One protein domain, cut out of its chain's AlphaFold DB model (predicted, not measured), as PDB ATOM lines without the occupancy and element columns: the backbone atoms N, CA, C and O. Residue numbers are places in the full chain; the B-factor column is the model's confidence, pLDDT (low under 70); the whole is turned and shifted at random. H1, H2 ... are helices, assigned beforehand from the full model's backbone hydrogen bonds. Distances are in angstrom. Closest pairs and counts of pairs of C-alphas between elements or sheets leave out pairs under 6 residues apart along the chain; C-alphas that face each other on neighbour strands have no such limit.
ATOM      1  N   PRO A  51      47.690 -38.057 -45.548       93.31
ATOM      2  CA  PRO A  51      48.095 -36.678 -45.335       93.31
ATOM      3  C   PRO A  51      49.555 -36.580 -44.893       93.31
ATOM      4  O   PRO A  51      50.037 -37.358 -44.062       93.31
ATOM      5  N   THR A  52      50.241 -35.600 -45.453       93.38
ATOM      6  CA  THR A  52      51.603 -35.212 -45.114       93.38
ATOM      7  C   THR A  52      51.603 -34.132 -44.033       93.38
ATOM      8  O   THR A  52      50.560 -33.652 -43.585       93.38
ATOM      9  N   TYR A  53      52.795 -33.741 -43.583       91.25
ATOM     10  CA  TYR A  53      52.931 -32.632 -42.643       91.25
ATOM     11  C   TYR A  53      52.417 -31.307 -43.231       91.25
ATOM     12  O   TYR A  53      51.800 -30.527 -42.514       91.25
ATOM     13  N   GLU A  54      52.613 -31.079 -44.532       93.00
ATOM     14  CA  GLU A  54      52.140 -29.872 -45.219       93.00
ATOM     15  C   GLU A  54      50.609 -29.787 -45.182       93.00
ATOM     16  O   GLU A  54      50.065 -28.766 -44.758       93.00
ATOM     17  N   ASP A  55      49.922 -30.895 -45.469       94.94
ATOM     18  CA  ASP A  55      48.458 -30.973 -45.378       94.94
ATOM     19  C   ASP A  55      47.965 -30.643 -43.957       94.94
ATOM     20  O   ASP A  55      46.976 -29.933 -43.775       94.94
ATOM     21  N   LEU A  56      48.674 -31.108 -42.918       92.25
ATOM     22  CA  LEU A  56      48.339 -30.777 -41.526       92.25
ATOM     23  C   LEU A  56      48.498 -29.283 -41.234       92.25
ATOM     24  O   LEU A  56      47.656 -28.701 -40.545       92.25
ATOM     25  N   THR A  57      49.559 -28.655 -41.743       93.62
ATOM     26  CA  THR A  57      49.773 -27.212 -41.566       93.62
ATOM     27  C   THR A  57      48.721 -26.382 -42.294       93.62
ATOM     28  O   THR A  57      48.228 -25.404 -41.729       93.62
ATOM     29  N   GLU A  58      48.310 -26.802 -43.493       95.56
ATOM     30  CA  GLU A  58      47.252 -26.146 -44.260       95.56
ATOM     31  C   GLU A  58      45.908 -26.248 -43.533       95.56
ATOM     32  O   GLU A  58      45.208 -25.248 -43.380       95.56
ATOM     33  N   VAL A  59      45.583 -27.423 -42.983       94.81
ATOM     34  CA  VAL A  59      44.381 -27.612 -42.161       94.81
ATOM     35  C   VAL A  59      44.400 -26.699 -40.931       94.81
ATOM     36  O   VAL A  59      43.407 -26.022 -40.661       94.81
ATOM     37  N   CYS A  60      45.518 -26.624 -40.203       95.56
ATOM     38  CA  CYS A  60      45.633 -25.744 -39.033       95.56
ATOM     39  C   CYS A  60      45.483 -24.261 -39.410       95.56
ATOM     40  O   CYS A  60      44.801 -23.505 -38.710       95.56
ATOM     41  N   SER A  61      46.063 -23.855 -40.543       95.69
ATOM     42  CA  SER A  61      45.936 -22.497 -41.076       95.69
ATOM     43  C   SER A  61      44.496 -22.180 -41.492       95.69
ATOM     44  O   SER A  61      43.963 -21.120 -41.149       95.69
ATOM     45  N   GLY A  62      43.818 -23.118 -42.161       95.00
ATOM     46  CA  GLY A  62      42.417 -22.994 -42.553       95.00
ATOM     47  C   GLY A  62      41.483 -22.868 -41.348       95.00
ATOM     48  O   GLY A  62      40.653 -21.959 -41.303       95.00
ATOM     49  N   ILE A  63      41.660 -23.715 -40.329       93.38
ATOM     50  CA  ILE A  63      40.890 -23.637 -39.077       93.38
ATOM     51  C   ILE A  63      41.139 -22.296 -38.377       93.38
ATOM     52  O   ILE A  63      40.182 -21.627 -37.988       93.38
ATOM     53  N   SER A  64      42.398 -21.866 -38.260       93.81
ATOM     54  CA  SER A  64      42.753 -20.568 -37.666       93.81
ATOM     55  C   SER A  64      42.120 -19.398 -38.424       93.81
ATOM     56  O   SER A  64      41.591 -18.470 -37.816       93.81
ATOM     57  N   SER A  65      42.097 -19.461 -39.756       92.75
ATOM     58  CA  SER A  65      41.462 -18.445 -40.601       92.75
ATOM     59  C   SER A  65      39.954 -18.369 -40.363       92.75
ATOM     60  O   SER A  65      39.406 -17.277 -40.242       92.75
ATOM     61  N   ILE A  66      39.284 -19.517 -40.236       90.88
ATOM     62  CA  ILE A  66      37.853 -19.592 -39.917       90.88
ATOM     63  C   ILE A  66      37.578 -19.029 -38.517       90.88
ATOM     64  O   ILE A  66      36.653 -18.236 -38.350       90.88
ATOM     65  N   ILE A  67      38.387 -19.399 -37.522       90.75
ATOM     66  CA  ILE A  67      38.285 -18.873 -36.153       90.75
ATOM     67  C   ILE A  67      38.343 -17.355 -36.151       90.75
ATOM     68  O   ILE A  67      37.462 -16.708 -35.589       90.75
ATOM     69  N   ASN A  68      39.350 -16.809 -36.827       88.50
ATOM     70  CA  ASN A  68      39.594 -15.378 -36.882       88.50
ATOM     71  C   ASN A  68      38.519 -14.638 -37.688       88.50
ATOM     72  O   ASN A  68      38.143 -13.530 -37.327       88.50
ATOM     73  N   ALA A  69      37.999 -15.234 -38.764       89.69
ATOM     74  CA  ALA A  69      36.967 -14.610 -39.591       89.69
ATOM     75  C   ALA A  69      35.606 -14.498 -38.884       89.69
ATOM     76  O   ALA A  69      34.819 -13.606 -39.205       89.69
ATOM     77  N   TYR A  70      35.317 -15.411 -37.953       86.88
ATOM     78  CA  TYR A  70      34.019 -15.513 -37.283       86.88
ATOM     79  C   TYR A  70      34.077 -15.251 -35.771       86.88
ATOM     80  O   TYR A  70      33.064 -15.451 -35.100       86.88
ATOM     81  N   ASP A  71      35.225 -14.815 -35.243       87.12
ATOM     82  CA  ASP A  71      35.467 -14.589 -33.810       87.12
ATOM     83  C   ASP A  71      35.010 -15.777 -32.938       87.12
ATOM     84  O   ASP A  71      34.324 -15.617 -31.924       87.12
ATOM     85  N   LEU A  72      35.349 -16.996 -33.366       88.62
ATOM     86  CA  LEU A  72      34.938 -18.224 -32.684       88.62
ATOM     87  C   LEU A  72      35.871 -18.554 -31.519       88.62
ATOM     88  O   LEU A  72      37.081 -18.363 -31.594       88.62
ATOM     89  N   PHE A  73      35.317 -19.135 -30.455       90.75
ATOM     90  CA  PHE A  73      36.120 -19.595 -29.328       90.75
ATOM     91  C   PHE A  73      36.678 -21.004 -29.588       90.75
ATOM     92  O   PHE A  73      35.912 -21.897 -29.972       90.75
ATOM     93  N   PRO A  74      37.972 -21.266 -29.304       92.12
ATOM     94  CA  PRO A  74      38.575 -22.599 -29.426       92.12
ATOM     95  C   PRO A  74      37.780 -23.698 -28.722       92.12
ATOM     96  O   PRO A  74      37.591 -24.787 -29.257       92.12
ATOM     97  N   LYS A  75      37.229 -23.387 -27.545       92.00
ATOM     98  CA  LYS A  75      36.391 -24.300 -26.760       92.00
ATOM     99  C   LYS A  75      35.121 -24.739 -27.495       92.00
ATOM    100  O   LYS A  75      34.705 -25.887 -27.339       92.00
ATOM    101  N   ASP A  76      34.507 -23.842 -28.262       89.81
ATOM    102  CA  ASP A  76      33.280 -24.128 -29.004       89.81
ATOM    103  C   ASP A  76      33.596 -25.014 -30.207       89.81
ATOM    104  O   ASP A  76      32.984 -26.069 -30.372       89.81
ATOM    105  N   ILE A  77      34.640 -24.673 -30.964       90.94
ATOM    106  CA  ILE A  77      35.098 -25.480 -32.102       90.94
ATOM    107  C   ILE A  77      35.541 -26.868 -31.664       90.94
ATOM    108  O   ILE A  77      35.179 -27.857 -32.299       90.94
ATOM    109  N   ALA A  78      36.267 -26.970 -30.552       90.62
ATOM    110  CA  ALA A  78      36.734 -28.255 -30.059       90.62
ATOM    111  C   ALA A  78      35.567 -29.187 -29.673       90.62
ATOM    112  O   ALA A  78      35.662 -30.409 -29.796       90.62
ATOM    113  N   ARG A  79      34.426 -28.605 -29.284       88.31
ATOM    114  CA  ARG A  79      33.153 -29.299 -29.030       88.31
ATOM    115  C   ARG A  79      32.290 -29.469 -30.281       88.31
ATOM    116  O   ARG A  79      31.163 -29.943 -30.165       88.31
ATOM    117  N   GLY A  80      32.785 -29.086 -31.453       87.44
ATOM    118  CA  GLY A  80      32.057 -29.140 -32.715       87.44
ATOM    119  C   GLY A  80      30.954 -28.088 -32.844       87.44
ATOM    120  O   GLY A  80      30.090 -28.236 -33.697       87.44
ATOM    121  N   LEU A  81      30.926 -27.042 -32.018       86.62
ATOM    122  CA  LEU A  81      29.941 -25.970 -32.129       86.62
ATOM    123  C   LEU A  81      30.444 -24.899 -33.103       86.62
ATOM    124  O   LEU A  81      31.411 -24.192 -32.826       86.62
ATOM    125  N   PHE A  82      29.753 -24.754 -34.230       83.06
ATOM    126  CA  PHE A  82      30.078 -23.777 -35.265       83.06
ATOM    127  C   PHE A  82      28.880 -22.865 -35.535       83.06
ATOM    128  O   PHE A  82      27.860 -23.318 -36.048       83.06
ATOM    129  N   SER A  83      28.973 -21.584 -35.162       78.12
ATOM    130  CA  SER A  83      27.907 -20.583 -35.367       78.12
ATOM    131  C   SER A  83      26.500 -21.058 -34.945       78.12
ATOM    132  O   SER A  83      25.510 -20.778 -35.615       78.12
ATOM    133  N   GLY A  84      26.405 -21.798 -33.832       76.69
ATOM    134  CA  GLY A  84      25.143 -22.346 -33.312       76.69
ATOM    135  C   GLY A  84      24.728 -23.706 -33.888       76.69
ATOM    136  O   GLY A  84      23.738 -24.275 -33.434       76.69
ATOM    137  N   VAL A  85      25.480 -24.256 -34.844       83.38
ATOM    138  CA  VAL A  85      25.272 -25.594 -35.410       83.38
ATOM    139  C   VAL A  85      26.214 -26.592 -34.744       83.38
ATOM    140  O   VAL A  85      27.424 -26.384 -34.694       83.38
ATOM    141  N   GLN A  86      25.658 -27.701 -34.253       87.62
ATOM    142  CA  GLN A  86      26.428 -28.795 -33.668       87.62
ATOM    143  C   GLN A  86      26.919 -29.745 -34.766       87.62
ATOM    144  O   GLN A  86      26.141 -30.477 -35.382       87.62
ATOM    145  N   LEU A  87      28.227 -29.756 -34.993       83.81
ATOM    146  CA  LEU A  87      28.914 -30.707 -35.853       83.81
ATOM    147  C   LEU A  87      29.057 -32.057 -35.144       83.81
ATOM    148  O   LEU A  87      29.131 -32.152 -33.915       83.81
ATOM    149  N   LYS A  88      29.107 -33.120 -35.953       80.12
ATOM    150  CA  LYS A  88      29.364 -34.489 -35.481       80.12
ATOM    151  C   LYS A  88      30.844 -34.726 -35.168       80.12
ATOM    152  O   LYS A  88      31.163 -35.611 -34.383       80.12
ATOM    153  N   SER A  89      31.731 -33.961 -35.799       79.56
ATOM    154  CA  SER A  89      33.176 -34.025 -35.602       79.56
ATOM    155  C   SER A  89      33.582 -33.197 -34.387       79.56
ATOM    156  O   SER A  89      33.308 -31.998 -34.331       79.56
ATOM    157  N   LEU A  90      34.244 -33.847 -33.435       87.00
ATOM    158  CA  LEU A  90      34.832 -33.229 -32.252       87.00
ATOM    159  C   LEU A  90      36.350 -33.228 -32.413       87.00
ATOM    160  O   LEU A  90      36.894 -34.155 -33.015       87.00
ATOM    161  N   MET A  91      37.022 -32.231 -31.848       88.44
ATOM    162  CA  MET A  91      38.480 -32.253 -31.774       88.44
ATOM    163  C   MET A  91      38.920 -33.103 -30.588       88.44
ATOM    164  O   MET A  91      38.325 -33.054 -29.508       88.44
ATOM    165  N   SER A  92      39.982 -33.875 -30.785       87.81
ATOM    166  CA  SER A  92      40.674 -34.546 -29.693       87.81
ATOM    167  C   SER A  92      41.569 -33.557 -28.927       87.81
ATOM    168  O   SER A  92      41.942 -32.504 -29.461       87.81
ATOM    169  N   PRO A  93      41.998 -33.895 -27.696       89.00
ATOM    170  CA  PRO A  93      43.002 -33.105 -26.981       89.00
ATOM    171  C   PRO A  93      44.289 -32.910 -27.796       89.00
ATOM    172  O   PRO A  93      44.908 -31.853 -27.724       89.00
ATOM    173  N   ARG A  94      44.676 -33.897 -28.619       88.25
ATOM    174  CA  ARG A  94      45.862 -33.818 -29.481       88.25
ATOM    175  C   ARG A  94      45.681 -32.829 -30.626       88.25
ATOM    176  O   ARG A  94      46.617 -32.100 -30.930       88.25
ATOM    177  N   ASP A  95      44.491 -32.769 -31.213       91.31
ATOM    178  CA  ASP A  95      44.193 -31.780 -32.254       91.31
ATOM    179  C   ASP A  95      44.280 -30.362 -31.675       91.31
ATOM    180  O   ASP A  95      44.830 -29.467 -32.309       91.31
ATOM    181  N   CYS A  96      43.834 -30.166 -30.428       93.38
ATOM    182  CA  CYS A  96      43.992 -28.893 -29.716       93.38
ATOM    183  C   CYS A  96      45.474 -28.549 -29.476       93.38
ATOM    184  O   CYS A  96      45.880 -27.407 -29.665       93.38
ATOM    185  N   VAL A  97      46.306 -29.534 -29.115       93.19
ATOM    186  CA  VAL A  97      47.763 -29.338 -28.979       93.19
ATOM    187  C   VAL A  97      48.412 -29.000 -30.321       93.19
ATOM    188  O   VAL A  97      49.288 -28.139 -30.369       93.19
ATOM    189  N   GLN A  98      47.971 -29.620 -31.416       93.88
ATOM    190  CA  GLN A  98      48.470 -29.305 -32.753       93.88
ATOM    191  C   GLN A  98      48.101 -27.874 -33.167       93.88
ATOM    192  O   GLN A  98      48.945 -27.152 -33.696       93.88
ATOM    193  N   MET A  99      46.880 -27.427 -32.856       96.31
ATOM    194  CA  MET A  99      46.476 -26.030 -33.050       96.31
ATOM    195  C   MET A  99      47.295 -25.062 -32.188       96.31
ATOM    196  O   MET A  99      47.649 -23.980 -32.658       96.31
ATOM    197  N   ALA A 100      47.636 -25.442 -30.952       95.75
ATOM    198  CA  ALA A 100      48.528 -24.655 -30.103       95.75
ATOM    199  C   ALA A 100      49.939 -24.554 -30.702       95.75
ATOM    200  O   ALA A 100      50.492 -23.463 -30.755       95.75
ATOM    201  N   ALA A 101      50.503 -25.656 -31.209       94.69
ATOM    202  CA  ALA A 101      51.803 -25.651 -31.886       94.69
ATOM    203  C   ALA A 101      51.796 -24.736 -33.121       94.69
ATOM    204  O   ALA A 101      52.657 -23.873 -33.249       94.69
ATOM    205  N   HIS A 102      50.761 -24.836 -33.959       95.81
ATOM    206  CA  HIS A 102      50.582 -23.927 -35.091       95.81
ATOM    207  C   HIS A 102      50.463 -22.457 -34.652       95.81
ATOM    208  O   HIS A 102      51.019 -21.571 -35.295       95.81
ATOM    209  N   SER A 103      49.771 -22.189 -33.540       95.00
ATOM    210  CA  SER A 103      49.632 -20.836 -32.978       95.00
ATOM    211  C   SER A 103      50.978 -20.272 -32.497       95.00
ATOM    212  O   SER A 103      51.239 -19.083 -32.669       95.00
ATOM    213  N   ILE A 104      51.860 -21.123 -31.959       94.44
ATOM    214  CA  ILE A 104      53.240 -20.753 -31.608       94.44
ATOM    215  C   ILE A 104      54.037 -20.399 -32.866       94.44
ATOM    216  O   ILE A 104      54.728 -19.380 -32.866       94.44
ATOM    217  N   ASP A 105      53.917 -21.191 -33.936       93.75
ATOM    218  CA  ASP A 105      54.642 -20.959 -35.193       93.75
ATOM    219  C   ASP A 105      54.306 -19.588 -35.808       93.75
ATOM    220  O   ASP A 105      55.183 -18.911 -36.344       93.75
ATOM    221  N   ILE A 106      53.051 -19.139 -35.675       93.56
ATOM    222  CA  ILE A 106      52.594 -17.810 -36.122       93.56
ATOM    223  C   ILE A 106      52.737 -16.710 -35.053       93.56
ATOM    224  O   ILE A 106      52.292 -15.585 -35.277       93.56
ATOM    225  N   GLN A 107      53.349 -17.014 -33.903       92.62
ATOM    226  CA  GLN A 107      53.545 -16.110 -32.758       92.62
ATOM    227  C   GLN A 107      52.248 -15.571 -32.118       92.62
ATOM    228  O   GLN A 107      52.265 -14.545 -31.434       92.62
ATOM    229  N   ASP A 108      51.119 -16.269 -32.273       92.50
ATOM    230  CA  ASP A 108      49.878 -15.963 -31.555       92.50
ATOM    231  C   ASP A 108      49.851 -16.698 -30.206       92.50
ATOM    232  O   ASP A 108      49.252 -17.766 -30.022       92.50
ATOM    233  N   PHE A 109      50.543 -16.114 -29.227       92.50
ATOM    234  CA  PHE A 109      50.632 -16.692 -27.889       92.50
ATOM    235  C   PHE A 109      49.290 -16.690 -27.139       92.50
ATOM    236  O   PHE A 109      49.061 -17.567 -26.309       92.50
ATOM    237  N   ASN A 110      48.371 -15.772 -27.459       91.69
ATOM    238  CA  ASN A 110      47.043 -15.738 -26.841       91.69
ATOM    239  C   ASN A 110      46.212 -16.944 -27.285       91.69
ATOM    240  O   ASN A 110      45.665 -17.663 -26.449       91.69
ATOM    241  N   MET A 111      46.175 -17.216 -28.592       93.12
ATOM    242  CA  MET A 111      45.498 -18.404 -29.119       93.12
ATOM    243  C   MET A 111      46.152 -19.698 -28.639       93.12
ATOM    244  O   MET A 111      45.455 -20.671 -28.351       93.12
ATOM    245  N   THR A 112      47.477 -19.699 -28.489       95.44
ATOM    246  CA  THR A 112      48.209 -20.832 -27.910       95.44
ATOM    247  C   THR A 112      47.703 -21.168 -26.505       95.44
ATOM    248  O   THR A 112      47.421 -22.334 -26.218       95.44
ATOM    249  N   VAL A 113      47.552 -20.160 -25.637       95.12
ATOM    250  CA  VAL A 113      47.039 -20.335 -24.268       95.12
ATOM    251  C   VAL A 113      45.627 -20.918 -24.286       95.12
ATOM    252  O   VAL A 113      45.378 -21.915 -23.609       95.12
ATOM    253  N   GLU A 114      44.725 -20.359 -25.094       95.19
ATOM    254  CA  GLU A 114      43.341 -20.838 -25.207       95.19
ATOM    255  C   GLU A 114      43.283 -22.317 -25.632       95.19
ATOM    256  O   GLU A 114      42.584 -23.128 -25.019       95.19
ATOM    257  N   TRP A 115      44.064 -22.709 -26.642       96.38
ATOM    258  CA  TRP A 115      44.105 -24.092 -27.121       96.38
ATOM    259  C   TRP A 115      44.659 -25.077 -26.088       96.38
ATOM    260  O   TRP A 115      44.097 -26.162 -25.906       96.38
ATOM    261  N   LEU A 116      45.728 -24.703 -25.381       95.12
ATOM    262  CA  LEU A 116      46.302 -25.530 -24.318       95.12
ATOM    263  C   LEU A 116      45.333 -25.685 -23.140       95.12
ATOM    264  O   LEU A 116      45.164 -26.795 -22.634       95.12
ATOM    265  N   GLN A 117      44.639 -24.616 -22.741       94.69
ATOM    266  CA  GLN A 117      43.615 -24.682 -21.694       94.69
ATOM    267  C   GLN A 117      42.457 -25.607 -22.085       94.69
ATOM    268  O   GLN A 117      41.997 -26.408 -21.265       94.69
ATOM    269  N   VAL A 118      42.009 -25.556 -23.345       93.62
ATOM    270  CA  VAL A 118      40.989 -26.480 -23.857       93.62
ATOM    271  C   VAL A 118      41.485 -27.923 -23.765       93.62
ATOM    272  O   VAL A 118      40.770 -28.760 -23.208       93.62
ATOM    273  N   ALA A 119      42.708 -28.212 -24.215       92.25
ATOM    274  CA  ALA A 119      43.290 -29.553 -24.154       92.25
ATOM    275  C   ALA A 119      43.380 -30.094 -22.714       92.25
ATOM    276  O   ALA A 119      42.957 -31.222 -22.449       92.25
ATOM    277  N   ILE A 120      43.856 -29.273 -21.770       91.69
ATOM    278  CA  ILE A 120      43.927 -29.610 -20.339       91.69
ATOM    279  C   ILE A 120      42.525 -29.905 -19.786       91.69
ATOM    280  O   ILE A 120      42.315 -30.922 -19.123       91.69
ATOM    281  N   SER A 121      41.538 -29.062 -20.112       90.69
ATOM    282  CA  SER A 121      40.158 -29.234 -19.640       90.69
ATOM    283  C   SER A 121      39.501 -30.520 -20.151       90.69
ATOM    284  O   SER A 121      38.684 -31.121 -19.451       90.69
ATOM    285  N   MET A 122      39.859 -30.961 -21.360       87.81
ATOM    286  CA  MET A 122      39.372 -32.217 -21.927       87.81
ATOM    287  C   MET A 122      39.997 -33.427 -21.239       87.81
ATOM    288  O   MET A 122      39.296 -34.405 -20.993       87.81
ATOM    289  N   LEU A 123      41.287 -33.350 -20.905       85.31
ATOM    290  CA  LEU A 123      42.009 -34.438 -20.250       85.31
ATOM    291  C   LEU A 123      41.566 -34.641 -18.795       85.31
ATOM    292  O   LEU A 123      41.527 -35.771 -18.321       85.31
ATOM    293  N   GLY A 124      41.173 -33.565 -18.109       80.62
ATOM    294  CA  GLY A 124      40.598 -33.630 -16.762       80.62
ATOM    295  C   GLY A 124      39.144 -34.121 -16.707       80.62
ATOM    296  O   GLY A 124      38.607 -34.285 -15.612       80.62
ATOM    297  N   ASN A 125      38.479 -34.332 -17.850       79.88
ATOM    298  CA  ASN A 125      37.077 -34.737 -17.884       79.88
ATOM    299  C   ASN A 125      36.934 -36.258 -18.112       79.88
ATOM    300  O   ASN A 125      37.157 -36.728 -19.234       79.88
ATOM    301  N   PRO A 126      36.472 -37.029 -17.107       66.38
ATOM    302  CA  PRO A 126      36.413 -38.491 -17.184       66.38
ATOM    303  C   PRO A 126      35.483 -38.998 -18.298       66.38
ATOM    304  O   PRO A 126      35.727 -40.042 -18.891       66.38
ATOM    305  N   SER A 127      34.447 -38.227 -18.655       65.38
ATOM    306  CA  SER A 127      33.514 -38.583 -19.739       65.38
ATOM    307  C   SER A 127      34.130 -38.518 -21.143       65.38
ATOM    308  O   SER A 127      33.634 -39.152 -22.077       65.38
ATOM    309  N   LEU A 128      35.200 -37.734 -21.300       62.34
ATOM    310  CA  LEU A 128      35.947 -37.596 -22.547       62.34
ATOM    311  C   LEU A 128      37.164 -38.527 -22.568       62.34
ATOM    312  O   LEU A 128      37.540 -38.989 -23.642       62.34
ATOM    313  N   GLN A 129      37.719 -38.865 -21.401       58.41
ATOM    314  CA  GLN A 129      38.839 -39.796 -21.237       58.41
ATOM    315  C   GLN A 129      38.594 -41.148 -21.929       58.41
ATOM    316  O   GLN A 129      39.413 -41.561 -22.751       58.41
ATOM    317  N   ASP A 130      37.454 -41.805 -21.688       56.47
ATOM    318  CA  ASP A 130      37.143 -43.132 -22.259       56.47
ATOM    319  C   ASP A 130      37.158 -43.167 -23.797       56.47
ATOM    320  O   ASP A 130      37.392 -44.214 -24.400       56.47
ATOM    321  N   ARG A 131      36.942 -42.021 -24.460       58.31
ATOM    322  CA  ARG A 131      36.908 -41.924 -25.929       58.31
ATOM    323  C   ARG A 131      38.288 -41.771 -26.565       58.31
ATOM    324  O   ARG A 131      38.430 -42.055 -27.750       58.31
ATOM    325  N   PHE A 132      39.286 -41.323 -25.801       58.88
ATOM    326  CA  PHE A 132      40.625 -41.001 -26.308       58.88
ATOM    327  C   PHE A 132      41.737 -41.887 -25.712       58.88
ATOM    328  O   PHE A 132      42.875 -41.831 -26.175       58.88
ATOM    329  N   HIS A 133      41.424 -42.709 -24.703       50.50
ATOM    330  CA  HIS A 133      42.406 -43.377 -23.843       50.50
ATOM    331  C   HIS A 133      43.247 -44.493 -24.467       50.50
ATOM    332  O   HIS A 133      44.313 -44.799 -23.941       50.50
ATOM    333  N   THR A 134      42.799 -45.138 -25.540       51.69
ATOM    334  CA  THR A 134      43.380 -46.430 -25.938       51.69
ATOM    335  C   THR A 134      44.606 -46.352 -26.836       51.69
ATOM    336  O   THR A 134      45.207 -47.391 -27.086       51.69
ATOM    337  N   LEU A 135      45.014 -45.171 -27.312       50.94
ATOM    338  CA  LEU A 135      46.053 -45.108 -28.347       50.94
ATOM    339  C   LEU A 135      47.238 -44.177 -28.065       50.94
ATOM    340  O   LEU A 135      48.254 -44.332 -28.738       50.94
ATOM    341  N   PHE A 136      47.177 -43.235 -27.110       62.03
ATOM    342  CA  PHE A 136      48.189 -42.165 -27.068       62.03
ATOM    343  C   PHE A 136      48.544 -41.647 -25.661       62.03
ATOM    344  O   PHE A 136      47.676 -41.339 -24.847       62.03
ATOM    345  N   HIS A 137      49.852 -41.493 -25.407       68.56
ATOM    346  CA  HIS A 137      50.441 -40.965 -24.169       68.56
ATOM    347  C   HIS A 137      50.468 -39.423 -24.152       68.56
ATOM    348  O   HIS A 137      51.524 -38.819 -24.321       68.56
ATOM    349  N   LEU A 138      49.318 -38.769 -23.970       81.00
ATOM    350  CA  LEU A 138      49.274 -37.327 -23.687       81.00
ATOM    351  C   LEU A 138      49.134 -37.114 -22.175       81.00
ATOM    352  O   LEU A 138      48.180 -37.604 -21.573       81.00
ATOM    353  N   ASN A 139      50.074 -36.398 -21.558       85.06
ATOM    354  CA  ASN A 139      50.095 -36.184 -20.113       85.06
ATOM    355  C   ASN A 139      49.729 -34.734 -19.764       85.06
ATOM    356  O   ASN A 139      50.266 -33.791 -20.345       85.06
TER     357      ASN A 139
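This is residues 51 to 139 of the 246 residues of the protein "prolyl 4-hydroxylase subunit alpha-3-like" of Drosophila rhopaloa (UniProt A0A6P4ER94). Two helices, H3 and H4, lie side by side as a hairpin in the middle, and the longest helix, H1, crosses H3 about perpendicular to it. The short helix H2 packs on H4, a loop of residues 79 to 92 leads from it back to H3, and H5 makes a corner with the last residues of H4. The printed part has 89 residues with five named helices, H1 to H5 in chain order, and no named strand; its class is all helix. It is compact, with a radius of gyration of the C-alphas of 12.9 A and spans of 33 by 30 by 26 A.

H1, residues 53 to 70, touches H3, residues 93 to 105, with residues 57 to 61 alone; the closest C-alphas, of Cys 60 and Met 99, are 6.0 A apart, and the lines stand about perpendicular at 86 degrees. H3 forms a helical hairpin with H4, residues 109 to 123: they touch, closest at the C-alphas of Ala 100 and Thr 112, 4.4 A, at a shallow tilt of 12 degrees, opposite ways. H2, residues 74 to 78, touches H4, closest at the C-alphas of Lys 75 and Val 118, 5.9 A. H5, residues 126 to 132, only just touches H4, with 3 pairs of C-alphas within 8 A, and only at the corner. H1 and H4 are apart. Every O i to N i+4 pair is within hydrogen-bond range in H1, H2, H3 and H4; in H5 0 of 3 are, against 3 of 4 O i to N i+3 pairs.

H1 begins at C-alpha 53 (52.931, -32.632, -42.643) and is 26.1 A long; H4 is 21.2 A and H3 18.7 A. H5 ends at C-alpha 132 (40.625, -41.001, -26.308).

The C-alphas farthest apart, of Ala 69 and Thr 134, are 35.2 A apart. The printed part has no cut. The link from H2 to H3 is long; the others are tight. Residues 126 to 137 have pLDDT under 70.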